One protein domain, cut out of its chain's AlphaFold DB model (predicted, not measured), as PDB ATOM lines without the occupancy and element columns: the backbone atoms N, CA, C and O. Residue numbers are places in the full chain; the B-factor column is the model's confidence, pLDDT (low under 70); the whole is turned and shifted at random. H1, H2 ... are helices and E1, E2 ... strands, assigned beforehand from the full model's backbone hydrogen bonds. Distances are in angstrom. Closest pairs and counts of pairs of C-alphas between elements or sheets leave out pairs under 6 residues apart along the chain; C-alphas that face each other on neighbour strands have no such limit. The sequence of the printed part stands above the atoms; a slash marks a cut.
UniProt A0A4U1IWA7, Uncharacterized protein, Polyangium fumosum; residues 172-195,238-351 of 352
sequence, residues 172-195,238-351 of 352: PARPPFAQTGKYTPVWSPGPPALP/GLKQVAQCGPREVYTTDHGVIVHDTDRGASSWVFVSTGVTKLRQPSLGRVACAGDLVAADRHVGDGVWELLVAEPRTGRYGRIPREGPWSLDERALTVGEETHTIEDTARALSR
ATOM      1  N   PRO A 172      30.224 -36.453 -28.436       73.06
ATOM      2  CA  PRO A 172      29.472 -37.429 -27.658       73.06
ATOM      3  C   PRO A 172      30.224 -38.767 -27.557       73.06
ATOM      4  O   PRO A 172      30.872 -39.208 -28.513       73.06
ATOM      5  N   ALA A 173      30.108 -39.420 -26.398       82.06
ATOM      6  CA  ALA A 173      30.583 -40.783 -26.184       82.06
ATOM      7  C   ALA A 173      29.852 -41.751 -27.127       82.06
ATOM      8  O   ALA A 173      28.638 -41.638 -27.332       82.06
ATOM      9  N   ARG A 174      30.584 -42.696 -27.719       81.38
ATOM     10  CA  ARG A 174      30.055 -43.692 -28.658       81.38
ATOM     11  C   ARG A 174      30.869 -44.967 -28.556       81.38
ATOM     12  O   ARG A 174      32.039 -44.900 -28.921       81.38
ATOM     13  N   PRO A 175      30.281 -46.105 -28.155       81.44
ATOM     14  CA  PRO A 175      31.018 -47.356 -28.035       81.44
ATOM     15  C   PRO A 175      31.855 -47.663 -29.292       81.44
ATOM     16  O   PRO A 175      31.334 -47.522 -30.404       81.44
ATOM     17  N   PRO A 176      33.138 -48.038 -29.134       85.62
ATOM     18  CA  PRO A 176      33.839 -48.290 -27.859       85.62
ATOM     19  C   PRO A 176      34.415 -47.041 -27.165       85.62
ATOM     20  O   PRO A 176      35.030 -47.125 -26.108       85.62
ATOM     21  N   PHE A 177      34.259 -45.862 -27.754       88.94
ATOM     22  CA  PHE A 177      34.858 -44.621 -27.283       88.94
ATOM     23  C   PHE A 177      34.061 -43.967 -26.153       88.94
ATOM     24  O   PHE A 177      32.895 -43.596 -26.316       88.94
ATOM     25  N   ALA A 178      34.735 -43.701 -25.038       85.62
ATOM     26  CA  ALA A 178      34.214 -42.843 -23.977       85.62
ATOM     27  C   ALA A 178      34.162 -41.368 -24.411       85.62
ATOM     28  O   ALA A 178      33.340 -40.598 -23.923       85.62
ATOM     29  N   GLN A 179      35.019 -40.970 -25.354       85.62
ATOM     30  CA  GLN A 179      35.049 -39.622 -25.912       85.62
ATOM     31  C   GLN A 179      35.442 -39.677 -27.384       85.62
ATOM     32  O   GLN A 179      36.371 -40.395 -27.746       85.62
ATOM     33  N   THR A 180      34.785 -38.878 -28.220       87.56
ATOM     34  CA  THR A 180      35.192 -38.662 -29.614       87.56
ATOM     35  C   THR A 180      35.593 -37.211 -29.846       87.56
ATOM     36  O   THR A 180      35.300 -36.327 -29.038       87.56
ATOM     37  N   GLY A 181      36.302 -36.957 -30.937       84.56
ATOM     38  CA  GLY A 181      36.671 -35.615 -31.350       84.56
ATOM     39  C   GLY A 181      37.190 -35.579 -32.778       84.56
ATOM     40  O   GLY A 181      37.236 -36.585 -33.491       84.56
ATOM     41  N   LYS A 182      37.578 -34.383 -33.199       82.50
ATOM     42  CA  LYS A 182      38.187 -34.129 -34.498       82.50
ATOM     43  C   LYS A 182      39.371 -33.198 -34.293       82.50
ATOM     44  O   LYS A 182      39.322 -32.366 -33.409       82.50
ATOM     45  N   TYR A 183      40.412 -33.358 -35.088       78.00
ATOM     46  CA  TYR A 183      41.482 -32.391 -35.290       78.00
ATOM     47  C   TYR A 183      41.573 -32.083 -36.787       78.00
ATOM     48  O   TYR A 183      41.012 -32.813 -37.609       78.00
ATOM     49  N   THR A 184      42.297 -31.033 -37.164       80.00
ATOM     50  CA  THR A 184      42.585 -30.742 -38.576       80.00
ATOM     51  C   THR A 184      43.924 -31.372 -38.966       80.00
ATOM     52  O   THR A 184      44.963 -30.928 -38.471       80.00
ATOM     53  N   PRO A 185      43.959 -32.429 -39.804       80.62
ATOM     54  CA  PRO A 185      45.222 -32.990 -40.258       80.62
ATOM     55  C   PRO A 185      45.974 -31.983 -41.123       80.62
ATOM     56  O   PRO A 185      45.410 -31.424 -42.062       80.62
ATOM     57  N   VAL A 186      47.259 -31.801 -40.837       82.50
ATOM     58  CA  VAL A 186      48.165 -30.999 -41.658       82.50
ATOM     59  C   VAL A 186      49.196 -31.955 -42.235       82.50
ATOM     60  O   VAL A 186      49.989 -32.532 -41.493       82.50
ATOM     61  N   TRP A 187      49.132 -32.145 -43.550       85.44
ATOM     62  CA  TRP A 187      50.022 -33.032 -44.289       85.44
ATOM     63  C   TRP A 187      51.159 -32.223 -44.903       85.44
ATOM     64  O   TRP A 187      50.931 -31.377 -45.767       85.44
ATOM     65  N   SER A 188      52.375 -32.499 -44.451       85.38
ATOM     66  CA  SER A 188      53.603 -31.891 -44.945       85.38
ATOM     67  C   SER A 188      54.231 -32.788 -46.014       85.38
ATOM     68  O   SER A 188      54.304 -34.002 -45.807       85.38
ATOM     69  N   PRO A 189      54.698 -32.238 -47.147       88.75
ATOM     70  CA  PRO A 189      55.435 -33.013 -48.139       88.75
ATOM     71  C   PRO A 189      56.713 -33.624 -47.553       88.75
ATOM     72  O   PRO A 189      57.419 -32.977 -46.781       88.75
ATOM     73  N   GLY A 190      57.039 -34.835 -47.993       90.12
ATOM     74  CA  GLY A 190      58.257 -35.546 -47.629       90.12
ATOM     75  C   GLY A 190      58.115 -36.507 -46.441       90.12
ATOM     76  O   GLY A 190      57.026 -36.671 -45.872       90.12
ATOM     77  N   PRO A 191      59.230 -37.171 -46.086       90.38
ATOM     78  CA  PRO A 191      59.262 -38.146 -45.006       90.38
ATOM     79  C   PRO A 191      59.002 -37.485 -43.644       90.38
ATOM     80  O   PRO A 191      59.173 -36.271 -43.497       90.38
ATOM     81  N   PRO A 192      58.631 -38.269 -42.618       90.00
ATOM     82  CA  PRO A 192      58.455 -37.776 -41.259       90.00
ATOM     83  C   PRO A 192      59.691 -37.061 -40.732       90.00
ATOM     84  O   PRO A 192      60.799 -37.597 -40.753       90.00
ATOM     85  N   ALA A 193      59.470 -35.868 -40.194       85.38
ATOM     86  CA  ALA A 193      60.489 -35.071 -39.535       85.38
ATOM     87  C   ALA A 193      59.996 -34.635 -38.156       85.38
ATOM     88  O   ALA A 193      58.796 -34.451 -37.931       85.38
ATOM     89  N   LEU A 194      60.940 -34.466 -37.228       79.44
ATOM     90  CA  LEU A 194      60.649 -33.764 -35.986       79.44
ATOM     91  C   LEU A 194      60.324 -32.305 -36.319       79.44
ATOM     92  O   LEU A 194      60.992 -31.718 -37.178       79.44
ATOM     93  N   PRO A 195      59.329 -31.710 -35.652       72.38
ATOM     94  CA  PRO A 195      59.025 -30.313 -35.867       72.38
ATOM     95  C   PRO A 195      60.169 -29.479 -35.276       72.38
ATOM     96  O   PRO A 195      60.855 -29.923 -34.353       72.38
ATOM     97  N   GLY A 238      63.893 -38.340 -30.888       84.25
ATOM     98  CA  GLY A 238      64.044 -38.964 -32.204       84.25
ATOM     99  C   GLY A 238      62.776 -39.637 -32.722       84.25
ATOM    100  O   GLY A 238      61.767 -39.745 -32.029       84.25
ATOM    101  N   LEU A 239      62.834 -40.064 -33.983       90.62
ATOM    102  CA  LEU A 239      61.747 -40.763 -34.662       90.62
ATOM    103  C   LEU A 239      62.097 -42.227 -34.874       90.62
ATOM    104  O   LEU A 239      63.170 -42.555 -35.377       90.62
ATOM    105  N   LYS A 240      61.149 -43.102 -34.551       95.06
ATOM    106  CA  LYS A 240      61.253 -44.540 -34.763       95.06
ATOM    107  C   LYS A 240      60.021 -45.048 -35.492       95.06
ATOM    108  O   LYS A 240      58.907 -44.858 -35.012       95.06
ATOM    109  N   GLN A 241      60.213 -45.741 -36.610       96.75
ATOM    110  CA  GLN A 241      59.129 -46.476 -37.258       96.75
ATOM    111  C   GLN A 241      58.707 -47.659 -36.375       96.75
ATOM    112  O   GLN A 241      59.550 -48.420 -35.898       96.75
ATOM    113  N   VAL A 242      57.406 -47.796 -36.136       96.94
ATOM    114  CA  VAL A 242      56.833 -48.786 -35.206       96.94
ATOM    115  C   VAL A 242      55.767 -49.670 -35.835       96.94
ATOM    116  O   VAL A 242      55.540 -50.770 -35.340       96.94
ATOM    117  N   ALA A 243      55.135 -49.226 -36.922       95.81
ATOM    118  CA  ALA A 243      54.159 -50.023 -37.652       95.81
ATOM    119  C   ALA A 243      54.120 -49.639 -39.135       95.81
ATOM    120  O   ALA A 243      54.550 -48.550 -39.524       95.81
ATOM    121  N   GLN A 244      53.576 -50.538 -39.951       96.06
ATOM    122  CA  GLN A 244      53.243 -50.293 -41.348       96.06
ATOM    123  C   GLN A 244      51.920 -50.990 -41.676       96.06
ATOM    124  O   GLN A 244      51.739 -52.160 -41.344       96.06
ATOM    125  N   CYS A 245      51.002 -50.273 -42.318       93.94
ATOM    126  CA  CYS A 245      49.673 -50.750 -42.700       93.94
ATOM    127  C   CYS A 245      49.350 -50.240 -44.109       93.94
ATOM    128  O   CYS A 245      48.981 -49.080 -44.310       93.94
ATOM    129  N   GLY A 246      49.527 -51.110 -45.108       92.00
ATOM    130  CA  GLY A 246      49.416 -50.731 -46.517       92.00
ATOM    131  C   GLY A 246      50.421 -49.622 -46.887       92.00
ATOM    132  O   GLY A 246      51.605 -49.768 -46.575       92.00
ATOM    133  N   PRO A 247      49.979 -48.510 -47.511       93.62
ATOM    134  CA  PRO A 247      50.848 -47.393 -47.894       93.62
ATOM    135  C   PRO A 247      51.153 -46.438 -46.728       93.62
ATOM    136  O   PRO A 247      51.595 -45.313 -46.939       93.62
ATOM    137  N   ARG A 248      50.850 -46.826 -45.484       95.31
ATOM    138  CA  ARG A 248      51.106 -45.985 -44.316       95.31
ATOM    139  C   ARG A 248      52.206 -46.559 -43.457       95.31
ATOM    140  O   ARG A 248      52.102 -47.685 -42.980       95.31
ATOM    141  N   GLU A 249      53.208 -45.742 -43.191       97.50
ATOM    142  CA  GLU A 249      54.232 -46.005 -42.189       97.50
ATOM    143  C   GLU A 249      53.930 -45.153 -40.954       97.50
ATOM    144  O   GLU A 249      53.609 -43.967 -41.059       97.50
ATOM    145  N   VAL A 250      54.011 -45.753 -39.770       96.81
ATOM    146  CA  VAL A 250      53.753 -45.068 -38.501       96.81
ATOM    147  C   VAL A 250      55.049 -44.938 -37.734       96.81
ATOM    148  O   VAL A 250      55.748 -45.923 -37.488       96.81
ATOM    149  N   TYR A 251      55.331 -43.712 -37.321       95.88
ATOM    150  CA  TYR A 251      56.495 -43.341 -36.544       95.88
ATOM    151  C   TYR A 251      56.051 -42.844 -35.179       95.88
ATOM    152  O   TYR A 251      55.019 -42.189 -35.042       95.88
ATOM    153  N   THR A 252      56.850 -43.137 -34.167       93.12
ATOM    154  CA  THR A 252      56.672 -42.607 -32.823       93.12
ATOM    155  C   THR A 252      57.934 -41.898 -32.375       93.12
ATOM    156  O   THR A 252      59.047 -42.217 -32.797       93.12
ATOM    157  N   THR A 253      57.725 -40.958 -31.477       89.94
ATOM    158  CA  THR A 253      58.729 -40.408 -30.575       89.94
ATOM    159  C   THR A 253      58.339 -40.820 -29.148       89.94
ATOM    160  O   THR A 253      57.348 -41.531 -28.968       89.94
ATOM    161  N   ASP A 254      58.982 -40.259 -28.128       85.75
ATOM    162  CA  ASP A 254      58.541 -40.454 -26.735       85.75
ATOM    163  C   ASP A 254      57.188 -39.780 -26.426       85.75
ATOM    164  O   ASP A 254      56.440 -40.230 -25.552       85.75
ATOM    165  N   HIS A 255      56.845 -38.719 -27.172       82.88
ATOM    166  CA  HIS A 255      55.651 -37.904 -26.917       82.88
ATOM    167  C   HIS A 255      54.691 -37.697 -28.087       82.88
ATOM    168  O   HIS A 255      53.686 -37.018 -27.917       82.88
ATOM    169  N   GLY A 256      54.938 -38.245 -29.269       86.94
ATOM    170  CA  GLY A 256      54.035 -38.060 -30.392       86.94
ATOM    171  C   GLY A 256      54.107 -39.169 -31.427       86.94
ATOM    172  O   GLY A 256      55.036 -39.971 -31.457       86.94
ATOM    173  N   VAL A 257      53.073 -39.202 -32.257       90.62
ATOM    174  CA  VAL A 257      52.866 -40.187 -33.318       90.62
ATOM    175  C   VAL A 257      52.765 -39.442 -34.640       90.62
ATOM    176  O   VAL A 257      52.019 -38.465 -34.731       90.62
ATOM    177  N   ILE A 258      53.475 -39.915 -35.659       92.56
ATOM    178  CA  ILE A 258      53.439 -39.411 -37.035       92.56
ATOM    179  C   ILE A 258      53.023 -40.544 -37.964       92.56
ATOM    180  O   ILE A 258      53.424 -41.691 -37.787       92.56
ATOM    181  N   VAL A 259      52.251 -40.209 -38.987       94.56
ATOM    182  CA  VAL A 259      51.921 -41.097 -40.096       94.56
ATOM    183  C   VAL A 259      52.519 -40.538 -41.371       94.56
ATOM    184  O   VAL A 259      52.345 -39.360 -41.669       94.56
ATOM    185  N   HIS A 260      53.191 -41.391 -42.130       96.31
ATOM    186  CA  HIS A 260      53.656 -41.132 -43.483       96.31
ATOM    187  C   HIS A 260      52.765 -41.895 -44.460       96.31
ATOM    188  O   HIS A 260      52.629 -43.107 -44.344       96.31
ATOM    189  N   ASP A 261      52.137 -41.184 -45.389       95.69
ATOM    190  CA  ASP A 261      51.400 -41.750 -46.517       95.69
ATOM    191  C   ASP A 261      52.372 -41.824 -47.702       95.69
ATOM    192  O   ASP A 261      52.667 -40.805 -48.335       95.69
ATOM    193  N   THR A 262      52.931 -43.013 -47.946       96.06
ATOM    194  CA  THR A 262      54.013 -43.225 -48.920       96.06
ATOM    195  C   THR A 262      53.539 -43.021 -50.355       96.06
ATOM    196  O   THR A 262      54.298 -42.497 -51.168       96.06
ATOM    197  N   ASP A 263      52.273 -43.323 -50.653       95.56
ATOM    198  CA  ASP A 263      51.664 -43.074 -51.966       95.56
ATOM    199  C   ASP A 263      51.609 -41.576 -52.287       95.56
ATOM    200  O   ASP A 263      51.757 -41.161 -53.437       95.56
ATOM    201  N   ARG A 264      51.379 -40.746 -51.263       94.19
ATOM    202  CA  ARG A 264      51.317 -39.283 -51.395       94.19
ATOM    203  C   ARG A 264      52.656 -38.601 -51.145       94.19
ATOM    204  O   ARG A 264      52.753 -37.397 -51.373       94.19
ATOM    205  N   GLY A 265      53.651 -39.340 -50.651       95.38
ATOM    206  CA  GLY A 265      54.932 -38.798 -50.210       95.38
ATOM    207  C   GLY A 265      54.755 -37.662 -49.204       95.38
ATOM    208  O   GLY A 265      55.382 -36.614 -49.355       95.38
ATOM    209  N   ALA A 266      53.841 -37.818 -48.242       93.81
ATOM    210  CA  ALA A 266      53.506 -36.777 -47.274       93.81
ATOM    211  C   ALA A 266      53.289 -37.357 -45.878       93.81
ATOM    212  O   ALA A 266      52.777 -38.464 -45.724       93.81
ATOM    213  N   SER A 267      53.629 -36.591 -44.848       91.94
ATOM    214  CA  SER A 267      53.491 -36.998 -43.452       91.94
ATOM    215  C   SER A 267      52.624 -36.036 -42.647       91.94
ATOM    216  O   SER A 267      52.536 -34.847 -42.935       91.94
ATOM    217  N   SER A 268      51.945 -36.557 -41.631       88.44
ATOM    218  CA  SER A 268      51.155 -35.778 -40.683       88.44
ATOM    219  C   SER A 268      51.380 -36.331 -39.289       88.44
ATOM    220  O   SER A 268      51.290 -37.538 -39.059       88.44
ATOM    221  N   TRP A 269      51.567 -35.437 -38.324       86.44
ATOM    222  CA  TRP A 269      51.397 -35.781 -36.915       86.44
ATOM    223  C   TRP A 269      49.996 -36.355 -36.700       86.44
ATOM    224  O   TRP A 269      49.090 -36.047 -37.459       86.44
ATOM    225  N   VAL A 270      49.793 -37.219 -35.720       84.50
ATOM    226  CA  VAL A 270      48.478 -37.766 -35.332       84.50
ATOM    227  C   VAL A 270      48.184 -37.402 -33.886       84.50
ATOM    228  O   VAL A 270      47.059 -37.056 -33.530       84.50
ATOM    229  N   PHE A 271      49.220 -37.409 -33.062       82.50
ATOM    230  CA  PHE A 271      49.132 -37.084 -31.657       82.50
ATOM    231  C   PHE A 271      50.440 -36.461 -31.197       82.50
ATOM    232  O   PHE A 271      51.510 -36.872 -31.647       82.50
ATOM    233  N   VAL A 272      50.336 -35.502 -30.284       76.19
ATOM    234  CA  VAL A 272      51.454 -35.013 -29.489       76.19
ATOM    235  C   VAL A 272      50.939 -34.827 -28.065       76.19
ATOM    236  O   VAL A 272      49.868 -34.256 -27.864       76.19
ATOM    237  N   SER A 273      51.661 -35.358 -27.087       74.19
ATOM    238  CA  SER A 273      51.293 -35.297 -25.681       74.19
ATOM    239  C   SER A 273      51.481 -33.891 -25.133       74.19
ATOM    240  O   SER A 273      52.531 -33.278 -25.312       74.19
ATOM    241  N   THR A 274      50.456 -33.400 -24.444       61.50
ATOM    242  CA  THR A 274      50.446 -32.083 -23.795       61.50
ATOM    243  C   THR A 274      50.157 -32.158 -22.296       61.50
ATOM    244  O   THR A 274      50.348 -31.177 -21.586       61.50
ATOM    245  N   GLY A 275      49.655 -33.300 -21.811       52.75
ATOM    246  CA  GLY A 275      48.846 -33.361 -20.591       52.75
ATOM    247  C   GLY A 275      49.547 -33.844 -19.327       52.75
ATOM    248  O   GLY A 275      48.857 -34.122 -18.355       52.75
ATOM    249  N   VAL A 276      50.873 -33.984 -19.310       49.41
ATOM    250  CA  VAL A 276      51.552 -34.573 -18.149       49.41
ATOM    251  C   VAL A 276      52.453 -33.543 -17.490       49.41
ATOM    252  O   VAL A 276      53.401 -33.025 -18.086       49.41
ATOM    253  N   THR A 277      52.144 -33.260 -16.228       48.09
ATOM    254  CA  THR A 277      53.053 -32.675 -15.249       48.09
ATOM    255  C   THR A 277      54.407 -33.381 -15.365       48.09
ATOM    256  O   THR A 277      54.586 -34.493 -14.888       48.09
ATOM    257  N   LYS A 278      55.370 -32.720 -16.020       48.16
ATOM    258  CA  LYS A 278      56.748 -33.195 -16.240       48.16
ATOM    259  C   LYS A 278      56.828 -34.376 -17.224       48.16
ATOM    260  O   LYS A 278      56.953 -35.529 -16.823       48.16
ATOM    261  N   LEU A 279      56.909 -34.076 -18.523       52.66
ATOM    262  CA  LEU A 279      57.264 -35.028 -19.593       52.66
ATOM    263  C   LEU A 279      58.746 -35.478 -19.526       52.66
ATOM    264  O   LEU A 279      59.436 -35.557 -20.530       52.66
ATOM    265  N   ARG A 280      59.254 -35.794 -18.327       55.38
ATOM    266  CA  ARG A 280      60.556 -36.461 -18.136       55.38
ATOM    267  C   ARG A 280      60.493 -37.949 -18.496       55.38
ATOM    268  O   ARG A 280      61.524 -38.611 -18.533       55.38
ATOM    269  N   GLN A 281      59.288 -38.485 -18.675       65.25
ATOM    270  CA  GLN A 281      59.030 -39.889 -18.975       65.25
ATOM    271  C   GLN A 281      58.249 -39.994 -20.283       65.25
ATOM    272  O   GLN A 281      57.360 -39.166 -20.495       65.25
ATOM    273  N   PRO A 282      58.523 -41.009 -21.123       72.94
ATOM    274  CA  PRO A 282      57.746 -41.262 -22.330       72.94
ATOM    275  C   PRO A 282      56.249 -41.293 -22.023       72.94
ATOM    276  O   PRO A 282      55.796 -42.009 -21.131       72.94
ATOM    277  N   SER A 283      55.475 -40.509 -22.767       78.56
ATOM    278  CA  SER A 283      54.016 -40.432 -22.603       78.56
ATOM    279  C   SER A 283      53.272 -41.327 -23.589       78.56
ATOM    280  O   SER A 283      52.044 -41.290 -23.655       78.56
ATOM    281  N   LEU A 284      54.019 -42.076 -24.395       85.81
ATOM    282  CA  LEU A 284      53.515 -43.047 -25.345       85.81
ATOM    283  C   LEU A 284      53.981 -44.445 -24.970       85.81
ATOM    284  O   LEU A 284      55.139 -44.663 -24.616       85.81
ATOM    285  N   GLY A 285      53.049 -45.386 -25.052       87.44
ATOM    286  CA  GLY A 285      53.309 -46.806 -24.879       87.44
ATOM    287  C   GLY A 285      53.364 -47.496 -26.236       87.44
ATOM    288  O   GLY A 285      54.108 -47.111 -27.137       87.44
ATOM    289  N   ARG A 286      52.548 -48.539 -26.396       93.31
ATOM    290  CA  ARG A 286      52.416 -49.247 -27.667       93.31
ATOM    291  C   ARG A 286      51.725 -48.370 -28.712       93.31
ATOM    292  O   ARG A 286      50.719 -47.733 -28.415       93.31
ATOM    293  N   VAL A 287      52.212 -48.426 -29.949       95.06
ATOM    294  CA  VAL A 287      51.567 -47.843 -31.133       95.06
ATOM    295  C   VAL A 287      51.367 -48.946 -32.170       95.06
ATOM    296  O   VAL A 287      52.250 -49.780 -32.366       95.06
ATOM    297  N   ALA A 288      50.206 -48.975 -32.816       96.31
ATOM    298  CA  ALA A 288      49.878 -49.918 -33.880       96.31
ATOM    299  C   ALA A 288      48.997 -49.245 -34.937       96.31
ATOM    300  O   ALA A 288      48.420 -48.182 -34.699       96.31
ATOM    301  N   CYS A 289      48.866 -49.875 -36.101       96.44
ATOM    302  CA  CYS A 289      47.927 -49.427 -37.117       96.44
ATOM    303  C   CYS A 289      47.294 -50.593 -37.867       96.44
ATOM    304  O   CYS A 289      47.884 -51.667 -37.962       96.44
ATOM    305  N   ALA A 290      46.091 -50.362 -38.387       95.19
ATOM    306  CA  ALA A 290      45.363 -51.294 -39.235       95.19
ATOM    307  C   ALA A 290      44.420 -50.530 -40.164       95.19
ATOM    308  O   ALA A 290      43.638 -49.687 -39.717       95.19
ATOM    309  N   GLY A 291      44.495 -50.825 -41.464       90.31
ATOM    310  CA  GLY A 291      43.769 -50.070 -42.483       90.31
ATOM    311  C   GLY A 291      44.060 -48.568 -42.387       90.31
ATOM    312  O   GLY A 291      45.206 -48.134 -42.514       90.31
ATOM    313  N   ASP A 292      43.011 -47.782 -42.141       91.81
ATOM    314  CA  ASP A 292      43.068 -46.320 -42.004       91.81
ATOM    315  C   ASP A 292      43.222 -45.833 -40.556       91.81
ATOM    316  O   ASP A 292      43.293 -44.626 -40.319       91.81
ATOM    317  N   LEU A 293      43.294 -46.748 -39.588       95.00
ATOM    318  CA  LEU A 293      43.333 -46.428 -38.167       95.00
ATOM    319  C   LEU A 293      44.744 -46.540 -37.598       95.00
ATOM    320  O   LEU A 293      45.496 -47.466 -37.901       95.00
ATOM    321  N   VAL A 294      45.066 -45.615 -36.700       95.81
ATOM    322  CA  VAL A 294      46.252 -45.651 -35.846       95.81
ATOM    323  C   VAL A 294      45.795 -45.642 -34.400       95.81
ATOM    324  O   VAL A 294      44.965 -44.816 -34.020       95.81
ATOM    325  N   ALA A 295      46.342 -46.549 -33.598       94.81
ATOM    326  CA  ALA A 295      46.066 -46.638 -32.175       94.81
ATOM    327  C   ALA A 295      47.351 -46.478 -31.361       94.81
ATOM    328  O   ALA A 295      48.397 -47.015 -31.732       94.81
ATOM    329  N   ALA A 296      47.274 -45.740 -30.259       93.38
ATOM    330  CA  ALA A 296      48.400 -45.488 -29.373       93.38
ATOM    331  C   ALA A 296      47.967 -45.483 -27.903       93.38
ATOM    332  O   ALA A 296      47.002 -44.808 -27.538       93.38
ATOM    333  N   ASP A 297      48.724 -46.189 -27.064       91.06
ATOM    334  CA  ASP A 297      48.690 -46.002 -25.616       91.06
ATOM    335  C   ASP A 297      49.235 -44.611 -25.294       91.06
ATOM    336  O   ASP A 297      50.380 -44.301 -25.636       91.06
ATOM    337  N   ARG A 298      48.447 -43.799 -24.593       86.44
ATOM    338  CA  ARG A 298      48.882 -42.504 -24.071       86.44
ATOM    339  C   ARG A 298      48.766 -42.454 -22.555       86.44
ATOM    340  O   ARG A 298      47.773 -42.911 -21.992       86.44
ATOM    341  N   HIS A 299      49.767 -41.878 -21.905       80.69
ATOM    342  CA  HIS A 299      49.735 -41.593 -20.474       80.69
ATOM    343  C   HIS A 299      48.985 -40.282 -20.227       80.69
ATOM    344  O   HIS A 299      49.244 -39.291 -20.911       80.69
ATOM    345  N   VAL A 300      48.043 -40.276 -19.281       75.69
ATOM    346  CA  VAL A 300      47.199 -39.103 -18.974       75.69
ATOM    347  C   VAL A 300      47.388 -38.556 -17.555       75.69
ATOM    348  O   VAL A 300      46.636 -37.681 -17.141       75.69
ATOM    349  N   GLY A 301      48.409 -39.031 -16.832       70.50
ATOM    350  CA  GLY A 301      48.705 -38.647 -15.443       70.50
ATOM    351  C   GLY A 301      48.478 -39.789 -14.446       70.50
ATOM    352  O   GLY A 301      47.814 -40.763 -14.770       70.50
ATOM    353  N   ASP A 302      49.089 -39.712 -13.257       73.81
ATOM    354  CA  ASP A 302      48.877 -40.622 -12.108       73.81
ATOM    355  C   ASP A 302      48.910 -42.133 -12.419       73.81
ATOM    356  O   ASP A 302      48.198 -42.941 -11.831       73.81
ATOM    357  N   GLY A 303      49.755 -42.529 -13.376       74.19
ATOM    358  CA  GLY A 303      49.857 -43.923 -13.837       74.19
ATOM    359  C   GLY A 303      48.697 -44.400 -14.724       74.19
ATOM    360  O   GLY A 303      48.699 -45.555 -15.147       74.19
ATOM    361  N   VAL A 304      47.744 -43.527 -15.046       80.81
ATOM    362  CA  VAL A 304      46.589 -43.814 -15.897       80.81
ATOM    363  C   VAL A 304      46.987 -43.764 -17.368       80.81
ATOM    364  O   VAL A 304      47.678 -42.854 -17.836       80.81
ATOM    365  N   TRP A 305      46.511 -44.762 -18.104       85.75
ATOM    366  CA  TRP A 305      46.691 -44.882 -19.541       85.75
ATOM    367  C   TRP A 305      45.335 -44.871 -20.240       85.75
ATOM    368  O   TRP A 305      44.332 -45.350 -19.714       85.75
ATOM    369  N   GLU A 306      45.322 -44.360 -21.460       89.12
ATOM    370  CA  GLU A 306      44.178 -44.414 -22.360       89.12
ATOM    371  C   GLU A 306      44.630 -44.919 -23.724       89.12
ATOM    372  O   GLU A 306      45.764 -44.675 -24.145       89.12
ATOM    373  N   LEU A 307      43.722 -45.570 -24.444       91.94
ATOM    374  CA  LEU A 307      43.911 -45.889 -25.847       91.94
ATOM    375  C   LEU A 307      43.327 -44.763 -26.702       91.94
ATOM    376  O   LEU A 307      42.116 -44.527 -26.714       91.94
ATOM    377  N   LEU A 308      44.194 -44.069 -27.434       91.94
ATOM    378  CA  LEU A 308      43.798 -43.143 -28.486       91.94
ATOM    379  C   LEU A 308      43.695 -43.909 -29.801       91.94
ATOM    380  O   LEU A 308      44.679 -44.506 -30.225       91.94
ATOM    381  N   VAL A 309      42.551 -43.831 -30.474       93.94
ATOM    382  CA  VAL A 309      42.368 -44.343 -31.839       93.94
ATOM    383  C   VAL A 309      42.053 -43.168 -32.750       93.94
ATOM    384  O   VAL A 309      41.152 -42.385 -32.461       93.94
ATOM    385  N   ALA A 310      42.788 -43.026 -33.844       92.81
ATOM    386  CA  ALA A 310      42.642 -41.918 -34.774       92.81
ATOM    387  C   ALA A 310      42.603 -42.398 -36.224       92.81
ATOM    388  O   ALA A 310      43.286 -43.348 -36.598       92.81
ATOM    389  N   GLU A 311      41.849 -41.675 -37.045       93.50
ATOM    390  CA  GLU A 311      41.831 -41.791 -38.498       93.50
ATOM    391  C   GLU A 311      42.600 -40.592 -39.094       93.50
ATOM    392  O   GLU A 311      42.061 -39.479 -39.174       93.50
ATOM    393  N   PRO A 312      43.876 -40.760 -39.502       90.94
ATOM    394  CA  PRO A 312      44.762 -39.641 -39.835       90.94
ATOM    395  C   PRO A 312      44.279 -38.757 -40.982       90.94
ATOM    396  O   PRO A 312      44.575 -37.565 -41.017       90.94
ATOM    397  N   ARG A 313      43.536 -39.327 -41.936       89.31
ATOM    398  CA  ARG A 313      43.063 -38.597 -43.120       89.31
ATOM    399  C   ARG A 313      41.904 -37.654 -42.811       89.31
ATOM    400  O   ARG A 313      41.855 -36.564 -43.370       89.31
ATOM    401  N   THR A 314      40.981 -38.060 -41.942       88.44
ATOM    402  CA  THR A 314      39.792 -37.260 -41.590       88.44
ATOM    403  C   THR A 314      40.019 -36.392 -40.359       88.44
ATOM    404  O   THR A 314      39.275 -35.436 -40.120       88.44
ATOM    405  N   GLY A 315      41.037 -36.742 -39.573       86.44
ATOM    406  CA  GLY A 315      41.361 -36.133 -38.298       86.44
ATOM    407  C   GLY A 315      40.424 -36.523 -37.166       86.44
ATOM    408  O   GLY A 315      40.466 -35.927 -36.095       86.44
ATOM    409  N   ARG A 316      39.556 -37.510 -37.374       89.44
ATOM    410  CA  ARG A 316      38.658 -37.996 -36.329       89.44
ATOM    411  C   ARG A 316      39.423 -38.883 -35.360       89.44
ATOM    412  O   ARG A 316      40.306 -39.640 -35.762       89.44
ATOM    413  N   TYR A 317      39.083 -38.788 -34.084       90.62
ATOM    414  CA  TYR A 317      39.682 -39.620 -33.052       90.62
ATOM    415  C   TYR A 317      38.672 -39.997 -31.971       90.62
ATOM    416  O   TYR A 317      37.645 -39.340 -31.786       90.62
ATOM    417  N   GLY A 318      38.994 -41.061 -31.253       89.94
ATOM    418  CA  GLY A 318      38.255 -41.561 -30.112       89.94
ATOM    419  C   GLY A 318      39.211 -41.984 -29.002       89.94
ATOM    420  O   GLY A 318      40.366 -42.327 -29.260       89.94
ATOM    421  N   ARG A 319      38.740 -41.913 -27.760       89.75
ATOM    422  CA  ARG A 319      39.482 -42.320 -26.564       89.75
ATOM    423  C   ARG A 319      38.739 -43.439 -25.858       89.75
ATOM    424  O   ARG A 319      37.522 -43.352 -25.682       89.75
ATOM    425  N   ILE A 320      39.482 -44.458 -25.454       90.56
ATOM    426  CA  ILE A 320      38.985 -45.602 -24.693       90.56
ATOM    427  C   ILE A 320      39.815 -45.671 -23.402       90.56
ATOM    428  O   ILE A 320      41.045 -45.744 -23.495       90.56
ATOM    429  N   PRO A 321      39.198 -45.610 -22.208       87.38
ATOM    430  CA  PRO A 321      39.898 -45.870 -20.953       87.38
ATOM    431  C   PRO A 321      40.604 -47.230 -21.010       87.38
ATOM    432  O   PRO A 321      40.016 -48.217 -21.454       87.38
ATOM    433  N   ARG A 322      41.882 -47.292 -20.623       84.25
ATOM    434  CA  ARG A 322      42.674 -48.521 -20.762       84.25
ATOM    435  C   ARG A 322      42.648 -49.326 -19.467       84.25
ATOM    436  O   ARG A 322      43.486 -49.125 -18.594       84.25
ATOM    437  N   GLU A 323      41.727 -50.281 -19.387       82.31
ATOM    438  CA  GLU A 323      41.604 -51.208 -18.246       82.31
ATOM    439  C   GLU A 323      42.259 -52.581 -18.500       82.31
ATOM    440  O   GLU A 323      42.376 -53.399 -17.590       82.31
ATOM    441  N   GLY A 324      42.747 -52.838 -19.722       86.81
ATOM    442  CA  GLY A 324      43.303 -54.137 -20.106       86.81
ATOM    443  C   GLY A 324      44.241 -54.105 -21.319       86.81
ATOM    444  O   GLY A 324      44.619 -53.029 -21.805       86.81
ATOM    445  N   PRO A 325      44.668 -55.285 -21.808       92.44
ATOM    446  CA  PRO A 325      45.421 -55.386 -23.049       92.44
ATOM    447  C   PRO A 325      44.540 -54.985 -24.232       92.44
ATOM    448  O   PRO A 325      43.319 -55.134 -24.207       92.44
ATOM    449  N   TRP A 326      45.179 -54.511 -25.293       95.25
ATOM    450  CA  TRP A 326      44.507 -54.257 -26.556       95.25
ATOM    451  C   TRP A 326      45.339 -54.780 -27.720       95.25
ATOM    452  O   TRP A 326      46.560 -54.946 -27.622       95.25
ATOM    453  N   SER A 327      44.680 -55.022 -28.841       94.88
ATOM    454  CA  SER A 327      45.315 -55.315 -30.121       94.88
ATOM    455  C   SER A 327      44.561 -54.627 -31.241       94.88
ATOM    456  O   SER A 327      43.346 -54.469 -31.184       94.88
ATOM    457  N   LEU A 328      45.308 -54.220 -32.259       95.31
ATOM    458  CA  LEU A 328      44.767 -53.686 -33.494       95.31
ATOM    459  C   LEU A 328      45.403 -54.471 -34.638       95.31
ATOM    460  O   LEU A 328      46.630 -54.475 -34.762       95.31
ATOM    461  N   ASP A 329      44.576 -55.142 -35.430       94.00
ATOM    462  CA  ASP A 329      44.968 -55.849 -36.647       94.00
ATOM    463  C   ASP A 329      44.009 -55.519 -37.799       94.00
ATOM    464  O   ASP A 329      43.058 -54.759 -37.634       94.00
ATOM    465  N   GLU A 330      44.258 -56.067 -38.988       91.81
ATOM    466  CA  GLU A 330      43.471 -55.765 -40.193       91.81
ATOM    467  C   GLU A 330      41.970 -56.081 -40.075       91.81
ATOM    468  O   GLU A 330      41.176 -55.585 -40.874       91.81
ATOM    469  N   ARG A 331      41.562 -56.906 -39.106       93.88
ATOM    470  CA  ARG A 331      40.176 -57.347 -38.921       93.88
ATOM    471  C   ARG A 331      39.486 -56.584 -37.806       93.88
ATOM    472  O   ARG A 331      38.320 -56.210 -37.972       93.88
ATOM    473  N   ALA A 332      40.171 -56.361 -36.687       95.12
ATOM    474  CA  ALA A 332      39.532 -55.828 -35.496       95.12
ATOM    475  C   ALA A 332      40.439 -54.994 -34.582       95.12
ATOM    476  O   ALA A 332      41.662 -55.138 -34.531       95.12
ATOM    477  N   LEU A 333      39.770 -54.145 -33.805       95.25
ATOM    478  CA  LEU A 333      40.254 -53.583 -32.557       95.25
ATOM    479  C   LEU A 333      39.690 -54.425 -31.405       95.25
ATOM    480  O   LEU A 333      38.473 -54.499 -31.232       95.25
ATOM    481  N   THR A 334      40.567 -55.011 -30.598       95.38
ATOM    482  CA  THR A 334      40.195 -55.714 -29.362       95.38
ATOM    483  C   THR A 334      40.699 -54.921 -28.165       95.38
ATOM    484  O   THR A 334      41.870 -54.540 -28.140       95.38
ATOM    485  N   VAL A 335      39.835 -54.679 -27.178       92.50
ATOM    486  CA  VAL A 335      40.163 -54.006 -25.913       92.50
ATOM    487  C   VAL A 335      39.575 -54.831 -24.771       92.50
ATOM    488  O   VAL A 335      38.360 -54.934 -24.634       92.50
ATOM    489  N   GLY A 336      40.433 -55.455 -23.960       91.44
ATOM    490  CA  GLY A 336      39.980 -56.433 -22.971       91.44
ATOM    491  C   GLY A 336      39.260 -57.607 -23.644       91.44
ATOM    492  O   GLY A 336      39.850 -58.297 -24.474       91.44
ATOM    493  N   GLU A 337      37.995 -57.825 -23.287       91.62
ATOM    494  CA  GLU A 337      37.137 -58.874 -23.865       91.62
ATOM    495  C   GLU A 337      36.298 -58.381 -25.058       91.62
ATOM    496  O   GLU A 337      35.701 -59.183 -25.780       91.62
ATOM    497  N   GLU A 338      36.256 -57.069 -25.302       92.44
ATOM    498  CA  GLU A 338      35.456 -56.476 -26.370       92.44
ATOM    499  C   GLU A 338      36.221 -56.483 -27.695       92.44
ATOM    500  O   GLU A 338      37.408 -56.162 -27.754       92.44
ATOM    501  N   THR A 339      35.539 -56.850 -28.782       94.56
ATOM    502  CA  THR A 339      36.108 -56.869 -30.135       94.56
ATOM    503  C   THR A 339      35.194 -56.119 -31.093       94.56
ATOM    504  O   THR A 339      34.015 -56.440 -31.231       94.56
ATOM    505  N   HIS A 340      35.762 -55.140 -31.791       93.56
ATOM    506  CA  HIS A 340      35.080 -54.297 -32.766       93.56
ATOM    507  C   HIS A 340      35.764 -54.447 -34.116       93.56
ATOM    508  O   HIS A 340      36.989 -54.381 -34.201       93.56
ATOM    509  N   THR A 341      34.997 -54.616 -35.191       94.94
ATOM    510  CA  THR A 341      35.595 -54.645 -36.532       94.94
ATOM    511  C   THR A 341      36.255 -53.297 -36.848       94.94
ATOM    512  O   THR A 341      35.859 -52.253 -36.314       94.94
ATOM    513  N   ILE A 342      37.261 -53.288 -37.729       93.38
ATOM    514  CA  ILE A 342      37.876 -52.028 -38.189       93.38
ATOM    515  C   ILE A 342      36.834 -51.108 -38.829       93.38
ATOM    516  O   ILE A 342      36.848 -49.900 -38.588       93.38
ATOM    517  N   GLU A 343      35.890 -51.674 -39.583       91.69
ATOM    518  CA  GLU A 343      34.809 -50.912 -40.208       91.69
ATOM    519  C   GLU A 343      33.887 -50.265 -39.165       91.69
ATOM    520  O   GLU A 343      33.598 -49.070 -39.261       91.69
ATOM    521  N   ASP A 344      33.459 -51.011 -38.142       92.25
ATOM    522  CA  ASP A 344      32.610 -50.471 -37.075       92.25
ATOM    523  C   ASP A 344      33.339 -49.393 -36.273       92.25
ATOM    524  O   ASP A 344      32.757 -48.353 -35.957       92.25
ATOM    525  N   THR A 345      34.632 -49.596 -36.016       92.25
ATOM    526  CA  THR A 345      35.491 -48.629 -35.323       92.25
ATOM    527  C   THR A 345      35.608 -47.327 -36.123       92.25
ATOM    528  O   THR A 345      35.348 -46.243 -35.595       92.25
ATOM    529  N   ALA A 346      35.913 -47.406 -37.422       91.12
ATOM    530  CA  ALA A 346      35.991 -46.241 -38.307       91.12
ATOM    531  C   ALA A 346      34.632 -45.534 -38.459       91.12
ATOM    532  O   ALA A 346      34.539 -44.300 -38.459       91.12
ATOM    533  N   ARG A 347      33.540 -46.301 -38.526       91.31
ATOM    534  CA  ARG A 347      32.172 -45.775 -38.585       91.31
ATOM    535  C   ARG A 347      31.788 -45.039 -37.302       91.31
ATOM    536  O   ARG A 347      31.149 -43.988 -37.385       91.31
ATOM    537  N   ALA A 348      32.178 -45.555 -36.136       89.25
ATOM    538  CA  ALA A 348      31.953 -44.908 -34.846       89.25
ATOM    539  C   ALA A 348      32.673 -43.550 -34.756       89.25
ATOM    540  O   ALA A 348      32.082 -42.589 -34.256       89.25
ATOM    541  N   LEU A 349      33.877 -43.436 -35.333       88.19
ATOM    542  CA  LEU A 349      34.595 -42.164 -35.472       88.19
ATOM    543  C   LEU A 349      33.910 -41.199 -36.453       88.19
ATOM    544  O   LEU A 349      33.872 -39.993 -36.209       88.19
ATOM    545  N   SER A 350      33.371 -41.714 -37.563       84.62
ATOM    546  CA  SER A 350      32.869 -40.932 -38.708       84.62
ATOM    547  C   SER A 350      31.520 -40.246 -38.506       84.62
ATOM    548  O   SER A 350      31.224 -39.264 -39.194       84.62
ATOM    549  N   ARG A 351      30.681 -40.732 -37.589       73.88
ATOM    550  CA  ARG A 351      29.351 -40.148 -37.367       73.88
ATOM    551  C   ARG A 351      29.489 -38.719 -36.790       73.88
ATOM    552  O   ARG A 351      30.345 -38.503 -35.930       73.88
TER     553      ARG A 351
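Overview. This is residues 172 to 195 and 238 to 351 of the 352 residues of an uncharacterized protein of Polyangium fumosum (UniProt A0A4U1IWA7). Three sheets form a stack, face to face in turn: the strongly twisted sheet E1 E9 E8 E7 E6 is the middle layer, with the sheet E2 E3 E4 E5 over one face and the small sheet E10 E11 E12 over part of the other. H1, straight after E12, crosses the five-stranded sheet next to the small one. The printed part has 138 residues, with twelve named strands, E1 to E12 in chain order, then one named helix; the class is mostly strand and each sheet is antiparallel in the order named here. It is compact, with a radius of gyration of the C-alphas of 14.1 A, and rounded, spanning 38 by 36 by 24 A.

Arrangement. Start with E1, residues 179 to 182, an edge strand beside E9, residues 316 to 321; N 181 and O 317 are 2.9 A apart. Past the cut, E2, residues 240 to 245, E3, 248 to 252, E4, 256 to 261, and E5, 266 to 272, make a meander, each strand the antiparallel neighbour of the one before; look at N 242 and O 250, 2.8 A, N 251 and O 258, 2.8 A, and N 259 and O 268, 2.8 A. A second meander is E6, residues 284 to 290, E7, 293 to 301, E8, 304 to 311, and E9; N 295 and O 288, N 296 and O 308, and N 309 and O 318 are each 2.9 A apart. These two sheets face each other, their strands at 14 degrees; the closest C-alphas of E2 and E6 are those of Cys 245 and Ala 290, 5.6 A. The third meander is E10, residues 326 to 328, E11, 332 to 335, and E12, 338 to 341, with N 327 and O 334 at 2.9 A and N 333 and O 340 at 2.8 A. It faces the five-stranded sheet, strands at 11 degrees; C-alphas 290 and 328 are the closest of E6 and E10, 6.2 A. H1, residues 342 to 350, is on the five-stranded sheet at a height of 8.2 A, across the strands, at 83 degrees to E8 on the local plane. In H1 every O i to N i+4 pair is within hydrogen-bond range.

Along the chain. Find C-alpha 179 at (35.049, -39.622, -25.912), where E1 begins. E7 runs 24.6 A from C-alpha 293 at (43.333, -46.428, -38.167), and E8 returns 23.2 A. H1 ends, after 12.2 A, at C-alpha 350, (32.869, -40.932, -38.708).

Size, cuts and confidence. The C-alphas of Asp 263 and Asp 302 are the farthest apart, 40.0 A. Residues 196 to 237 are not printed; C-alphas 195 and 238 are 10.7 A apart across the cut. The link E5 to E6 is long, and within it residues 274 to 281 of the model have pLDDT under 70.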